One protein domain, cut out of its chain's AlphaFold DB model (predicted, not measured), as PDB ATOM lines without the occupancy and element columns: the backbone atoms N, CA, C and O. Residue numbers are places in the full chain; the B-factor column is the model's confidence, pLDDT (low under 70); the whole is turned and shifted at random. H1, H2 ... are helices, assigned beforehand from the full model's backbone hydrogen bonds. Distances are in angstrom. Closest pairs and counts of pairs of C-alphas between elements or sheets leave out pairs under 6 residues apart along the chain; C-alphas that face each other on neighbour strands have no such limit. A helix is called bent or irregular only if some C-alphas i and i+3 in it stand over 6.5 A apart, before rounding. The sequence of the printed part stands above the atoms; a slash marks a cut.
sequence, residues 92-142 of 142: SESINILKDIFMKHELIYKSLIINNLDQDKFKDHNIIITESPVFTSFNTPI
ATOM      1  N   SER A  92     -19.070  48.110 149.899       93.44
ATOM      2  CA  SER A  92     -18.563  46.852 150.470       93.44
ATOM      3  C   SER A  92     -18.490  46.897 151.995       93.44
ATOM      4  O   SER A  92     -18.941  45.973 152.663       93.44
ATOM      5  N   GLU A  93     -18.011  48.010 152.554       95.00
ATOM      6  CA  GLU A  93     -17.919  48.206 154.003       95.00
ATOM      7  C   GLU A  93     -19.300  48.305 154.666       95.00
ATOM      8  O   GLU A  93     -19.519  47.720 155.728       95.00
ATOM      9  N   SER A  94     -20.273  48.963 154.020       93.38
ATOM     10  CA  SER A  94     -21.670  48.938 154.480       93.38
ATOM     11  C   SER A  94     -22.222  47.516 154.491       93.38
ATOM     12  O   SER A  94     -22.845  47.100 155.469       93.38
ATOM     13  N   ILE A  95     -22.002  46.762 153.411       90.75
ATOM     14  CA  ILE A  95     -22.505  45.394 153.278       90.75
ATOM     15  C   ILE A  95     -21.854  44.487 154.324       90.75
ATOM     16  O   ILE A  95     -22.565  43.688 154.926       90.75
ATOM     17  N   ASN A  96     -20.558  44.637 154.608       90.31
ATOM     18  CA  ASN A  96     -19.868  43.884 155.660       90.31
ATOM     19  C   ASN A  96     -20.528  44.098 157.032       90.31
ATOM     20  O   ASN A  96     -20.859  43.129 157.714       90.31
ATOM     21  N   ILE A  97     -20.810  45.353 157.401       90.88
ATOM     22  CA  ILE A  97     -21.512  45.684 158.655       90.88
ATOM     23  C   ILE A  97     -22.919  45.072 158.672       90.88
ATOM     24  O   ILE A  97     -23.353  44.499 159.675       90.88
ATOM     25  N   LEU A  98     -23.655  45.203 157.567       89.12
ATOM     26  CA  LEU A  98     -25.017  44.687 157.465       89.12
ATOM     27  C   LEU A  98     -25.049  43.159 157.520       89.12
ATOM     28  O   LEU A  98     -25.937  42.609 158.165       89.12
ATOM     29  N   LYS A  99     -24.085  42.475 156.901       87.56
ATOM     30  CA  LYS A  99     -24.011  41.014 156.842       87.56
ATOM     31  C   LYS A  99     -24.025  40.392 158.236       87.56
ATOM     32  O   LYS A  99     -24.841  39.507 158.487       87.56
ATOM     33  N   ASP A 100     -23.223  40.904 159.165       86.44
ATOM     34  CA  ASP A 100     -23.204  40.417 160.552       86.44
ATOM     35  C   ASP A 100     -24.555  40.608 161.255       86.44
ATOM     36  O   ASP A 100     -25.044  39.722 161.968       86.44
ATOM     37  N   ILE A 101     -25.203  41.750 161.014       89.25
ATOM     38  CA  ILE A 101     -26.532  42.046 161.552       89.25
ATOM     39  C   ILE A 101     -27.566  41.080 160.964       89.25
ATOM     40  O   ILE A 101     -28.357  40.512 161.721       89.25
ATOM     41  N   PHE A 102     -27.562  40.865 159.649       85.50
ATOM     42  CA  PHE A 102     -28.501  39.971 158.973       85.50
ATOM     43  C   PHE A 102     -28.323  38.520 159.419       85.50
ATOM     44  O   PHE A 102     -29.319  37.900 159.789       85.50
ATOM     45  N   MET A 103     -27.089  38.010 159.501       84.44
ATOM     46  CA  MET A 103     -26.815  36.651 159.991       84.44
ATOM     47  C   MET A 103     -27.334  36.449 161.420       84.44
ATOM     48  O   MET A 103     -27.974  35.443 161.727       84.44
ATOM     49  N   LYS A 104     -27.136  37.432 162.310       88.81
ATOM     50  CA  LYS A 104     -27.686  37.373 163.671       88.81
ATOM     51  C   LYS A 104     -29.216  37.291 163.667       88.81
ATOM     52  O   LYS A 104     -29.791  36.498 164.415       88.81
ATOM     53  N   HIS A 105     -29.883  38.117 162.865       86.94
ATOM     54  CA  HIS A 105     -31.347  38.149 162.822       86.94
ATOM     55  C   HIS A 105     -31.943  36.945 162.090       86.94
ATOM     56  O   HIS A 105     -33.037  36.518 162.451       86.94
ATOM     57  N   GLU A 106     -31.221  36.346 161.143       84.50
ATOM     58  CA  GLU A 106     -31.587  35.073 160.522       84.50
ATOM     59  C   GLU A 106     -31.707  33.966 161.574       84.50
ATOM     60  O   GLU A 106     -32.703  33.246 161.602       84.50
ATOM     61  N   LEU A 107     -30.728  33.854 162.479       84.19
ATOM     62  CA  LEU A 107     -30.761  32.862 163.557       84.19
ATOM     63  C   LEU A 107     -31.954  33.082 164.497       84.19
ATOM     64  O   LEU A 107     -32.657  32.131 164.844       84.19
ATOM     65  N   ILE A 108     -32.217  34.340 164.869       88.06
ATOM     66  CA  ILE A 108     -33.375  34.704 165.697       88.06
ATOM     67  C   ILE A 108     -34.670  34.316 164.982       88.06
ATOM     68  O   ILE A 108     -35.507  33.627 165.563       88.06
ATOM     69  N   TYR A 109     -34.814  34.693 163.714       83.06
ATOM     70  CA  TYR A 109     -35.991  34.384 162.915       83.06
ATOM     71  C   TYR A 109     -36.213  32.872 162.779       83.06
ATOM     72  O   TYR A 109     -37.305  32.394 163.081       83.06
ATOM     73  N   LYS A 110     -35.171  32.099 162.437       79.44
ATOM     74  CA  LYS A 110     -35.239  30.628 162.377       79.44
ATOM     75  C   LYS A 110     -35.703  30.032 163.704       79.44
ATOM     76  O   LYS A 110     -36.585  29.178 163.700       79.44
ATOM     77  N   SER A 111     -35.160  30.499 164.830       83.81
ATOM     78  CA  SER A 111     -35.568  29.998 166.149       83.81
ATOM     79  C   SER A 111     -37.034  30.306 166.468       83.81
ATOM     80  O   SER A 111     -37.757  29.424 166.922       83.81
ATOM     81  N   LEU A 112     -37.506  31.525 166.178       84.56
ATOM     82  CA  LEU A 112     -38.897  31.920 166.402       84.56
ATOM     83  C   LEU A 112     -39.852  31.072 165.568       84.56
ATOM     84  O   LEU A 112     -40.859  30.597 166.082       84.56
ATOM     85  N   ILE A 113     -39.510  30.852 164.304       78.00
ATOM     86  CA  ILE A 113     -40.281  30.019 163.392       78.00
ATOM     87  C   ILE A 113     -40.338  28.574 163.896       78.00
ATOM     88  O   ILE A 113     -41.430  28.059 164.098       78.00
ATOM     89  N   ILE A 114     -39.196  27.938 164.178       75.88
ATOM     90  CA  ILE A 114     -39.149  26.545 164.663       75.88
ATOM     91  C   ILE A 114     -39.972  26.372 165.947       75.88
ATOM     92  O   ILE A 114     -40.688  25.383 166.084       75.88
ATOM     93  N   ASN A 115     -39.903  27.341 166.862       80.69
ATOM     94  CA  ASN A 115     -40.593  27.273 168.151       80.69
ATOM     95  C   ASN A 115     -42.106  27.536 168.068       80.69
ATOM     96  O   ASN A 115     -42.822  27.173 168.996       80.69
ATOM     97  N   ASN A 116     -42.592  28.193 167.010       79.50
ATOM     98  CA  ASN A 116     -44.004  28.580 166.871       79.50
ATOM     99  C   ASN A 116     -44.706  27.910 165.679       79.50
ATOM    100  O   ASN A 116     -45.905  28.110 165.483       79.50
ATOM    101  N   LEU A 117     -43.985  27.126 164.872       74.75
ATOM    102  CA  LEU A 117     -44.566  26.334 163.797       74.75
ATOM    103  C   LEU A 117     -45.368  25.171 164.380       74.75
ATOM    104  O   LEU A 117     -44.843  24.318 165.093       74.75
ATOM    105  N   ASP A 118     -46.638  25.111 163.996       71.25
ATOM    106  CA  ASP A 118     -47.482  23.938 164.184       71.25
ATOM    107  C   ASP A 118     -46.966  22.813 163.273       71.25
ATOM    108  O   ASP A 118     -47.303  22.749 162.089       71.25
ATOM    109  N   GLN A 119     -46.084  21.963 163.807       65.94
ATOM    110  CA  GLN A 119     -45.398  20.930 163.028       65.94
ATOM    111  C   GLN A 119     -46.369  19.993 162.303       65.94
ATOM    112  O   GLN A 119     -46.003  19.463 161.260       65.94
ATOM    113  N   ASP A 120     -47.605  19.837 162.788       66.25
ATOM    114  CA  ASP A 120     -48.629  19.003 162.158       66.25
ATOM    115  C   ASP A 120     -49.200  19.614 160.868       66.25
ATOM    116  O   ASP A 120     -49.566  18.869 159.959       66.25
ATOM    117  N   LYS A 121     -49.214  20.949 160.736       63.47
ATOM    118  CA  LYS A 121     -49.659  21.648 159.512       63.47
ATOM    119  C   LYS A 121     -48.590  21.742 158.426       63.47
ATOM    120  O   LYS A 121     -48.931  21.962 157.267       63.47
ATOM    121  N   PHE A 122     -47.318  21.588 158.786       61.16
ATOM    122  CA  PHE A 122     -46.179  21.821 157.890       61.16
ATOM    123  C   PHE A 122     -45.329  20.565 157.631       61.16
ATOM    124  O   PHE A 122     -44.225  20.689 157.107       61.16
ATOM    125  N   LYS A 123     -45.839  19.360 157.941       56.53
ATOM    126  CA  LYS A 123     -45.126  18.073 157.766       56.53
ATOM    127  C   LYS A 123     -44.550  17.844 156.358       56.53
ATOM    128  O   LYS A 123     -43.503  17.216 156.250       56.53
ATOM    129  N   ASP A 124     -45.181  18.394 155.316       54.69
ATOM    130  CA  ASP A 124     -44.731  18.289 153.915       54.69
ATOM    131  C   ASP A 124     -43.949  19.517 153.406       54.69
ATOM    132  O   ASP A 124     -43.469  19.542 152.272       54.69
ATOM    133  N   HIS A 125     -43.777  20.548 154.233       54.56
ATOM    134  CA  HIS A 125     -42.987  21.734 153.906       54.56
ATOM    135  C   HIS A 125     -41.679  21.699 154.675       54.56
ATOM    136  O   HIS A 125     -41.408  22.537 155.538       54.56
ATOM    137  N   ASN A 126     -40.839  20.723 154.326       48.28
ATOM    138  CA  ASN A 126     -39.429  20.794 154.660       48.28
ATOM    139  C   ASN A 126     -38.849  22.079 154.040       48.28
ATOM    140  O   ASN A 126     -38.471  22.129 152.879       48.28
ATOM    141  N   ILE A 127     -38.769  23.110 154.877       54.03
ATOM    142  CA  ILE A 127     -37.736  24.136 154.847       54.03
ATOM    143  C   ILE A 127     -37.756  25.099 153.635       54.03
ATOM    144  O   ILE A 127     -36.731  25.381 153.033       54.03
ATOM    145  N   ILE A 128     -38.894  25.736 153.340       53.25
ATOM    146  CA  ILE A 128     -38.918  26.882 152.394       53.25
ATOM    147  C   ILE A 128     -38.223  28.124 153.004       53.25
ATOM    148  O   ILE A 128     -37.724  29.007 152.312       53.25
ATOM    149  N   ILE A 129     -38.142  28.195 154.336       54.69
ATOM    150  CA  ILE A 129     -37.691  29.393 155.053       54.69
ATOM    151  C   ILE A 129     -36.161  29.572 155.004       54.69
ATOM    152  O   ILE A 129     -35.682  30.707 155.015       54.69
ATOM    153  N   THR A 130     -35.377  28.489 154.898       55.34
ATOM    154  CA  THR A 130     -33.906  28.598 154.781       55.34
ATOM    155  C   THR A 130     -33.441  29.056 153.407       55.34
ATOM    156  O   THR A 130     -32.283  29.436 153.270       55.34
ATOM    157  N   GLU A 131     -34.314  29.030 152.400       60.56
ATOM    158  CA  GLU A 131     -33.988  29.425 151.026       60.56
ATOM    159  C   GLU A 131     -34.388  30.872 150.711       60.56
ATOM    160  O   GLU A 131     -34.208  31.332 149.584       60.56
ATOM    161  N   SER A 132     -34.906  31.620 151.698       66.94
ATOM    162  CA  SER A 132     -35.300  33.015 151.498       66.94
ATOM    163  C   SER A 132     -34.136  33.837 150.923       66.94
ATOM    164  O   SER A 132     -33.081  33.921 151.566       66.94
ATOM    165  N   PRO A 133     -34.330  34.517 149.774       66.94
ATOM    166  CA  PRO A 133     -33.323  35.389 149.173       66.94
ATOM    167  C   PRO A 133     -32.789  36.453 150.135       66.94
ATOM    168  O   PRO A 133     -31.640  36.866 150.021       66.94
ATOM    169  N   VAL A 134     -33.599  36.871 151.115       66.81
ATOM    170  CA  VAL A 134     -33.209  37.847 152.145       66.81
ATOM    171  C   VAL A 134     -32.013  37.362 152.967       66.81
ATOM    172  O   VAL A 134     -31.198  38.179 153.380       66.81
ATOM    173  N   PHE A 135     -31.885  36.054 153.189       68.25
ATOM    174  CA  PHE A 135     -30.793  35.478 153.976       68.25
ATOM    175  C   PHE A 135     -29.696  34.876 153.096       68.25
ATOM    176  O   PHE A 135     -28.513  34.996 153.405       68.25
ATOM    177  N   THR A 136     -30.058  34.288 151.954       70.25
ATOM    178  CA  THR A 136     -29.092  33.612 151.077       70.25
ATOM    179  C   THR A 136     -28.241  34.573 150.244       70.25
ATOM    180  O   THR A 136     -27.116  34.219 149.891       70.25
ATOM    181  N   SER A 137     -28.703  35.806 149.994       68.38
ATOM    182  CA  SER A 137     -27.967  36.798 149.183       68.38
ATOM    183  C   SER A 137     -26.617  37.220 149.780       68.38
ATOM    184  O   SER A 137     -25.735  37.662 149.049       68.38
ATOM    185  N   PHE A 138     -26.421  37.052 151.092       65.50
ATOM    186  CA  PHE A 138     -25.177  37.417 151.784       65.50
ATOM    187  C   PHE A 138     -24.097  36.320 151.755       65.50
ATOM    188  O   PHE A 138     -22.976  36.548 152.226       65.50
ATOM    189  N   ASN A 139     -24.406  35.138 151.212       66.19
ATOM    190  CA  ASN A 139     -23.469  34.011 151.131       66.19
ATOM    191  C   ASN A 139     -22.495  34.116 149.948       66.19
ATOM    192  O   ASN A 139     -21.471  33.437 149.933       66.19
ATOM    193  N   THR A 140     -22.791  34.975 148.975       62.75
ATOM    194  CA  THR A 140     -21.917  35.255 147.831       62.75
ATOM    195  C   THR A 140     -20.786  36.215 148.229       62.75
ATOM    196  O   THR A 140     -21.045  37.160 148.978       62.75
ATOM    197  N   PRO A 141     -19.538  36.006 147.763       58.84
ATOM    198  CA  PRO A 141     -18.483  37.011 147.881       58.84
ATOM    199  C   PRO A 141     -18.903  38.307 147.175       58.84
ATOM    200  O   PRO A 141     -19.528  38.242 146.114       58.84
ATOM    201  N   ILE A 142     -18.575  39.448 147.786       56.34
ATOM    202  CA  ILE A 142     -18.763  40.793 147.219       56.34
ATOM    203  C   ILE A 142     -17.599  41.095 146.280       56.34
ATOM    204  O   ILE A 142     -16.452  40.790 146.681       56.34
TER     205      ILE A 142
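AT A GLANCE: This is residues 92 to 142 of the 142 residues of an uncharacterized protein of Rhizophagus irregularis (UniProt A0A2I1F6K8). One long helix, H1, makes the length of this model, and the chain after it folds back along it through a loop to a short helix, H2, that packs on H1 near residues 99 to 106. Residues 114 to 128 stick out at one end of the long axis. The printed part has 51 residues with two named helices, H1 then H2, and no named strand: all helix. It is loose, with a radius of gyration of the C-alphas of 13.5 A, and spans 43 by 17 by 9 A.

HOW THE PARTS SIT: H1, residues 92 to 116, has a kink of 27 degrees near residue 101. H2, residues 133 to 139, touches H1 at residues 99 to 106 alone; the closest C-alphas, of Lys 99 and Phe 138, are 6.3 A apart. The two run opposite ways at a steep tilt of 53 degrees. O i to N i+4 pairs are within hydrogen-bond range in 19 of 21 for H1 and 1 of 3 for H2, where 1 of 4 O i to N i+3 pairs is.

IN THESE COORDINATES: H1 begins at C-alpha 92 (-18.563, 46.852, 150.470) and measures 35.4 A. H2 ends at C-alpha 139 (-23.469, 34.011, 151.131).

THE WHOLE: The link from H1 to H2 is long, 16 residues, and the printed part has no cut. Residues 119 to 135 and 137 to 142 have pLDDT under 70.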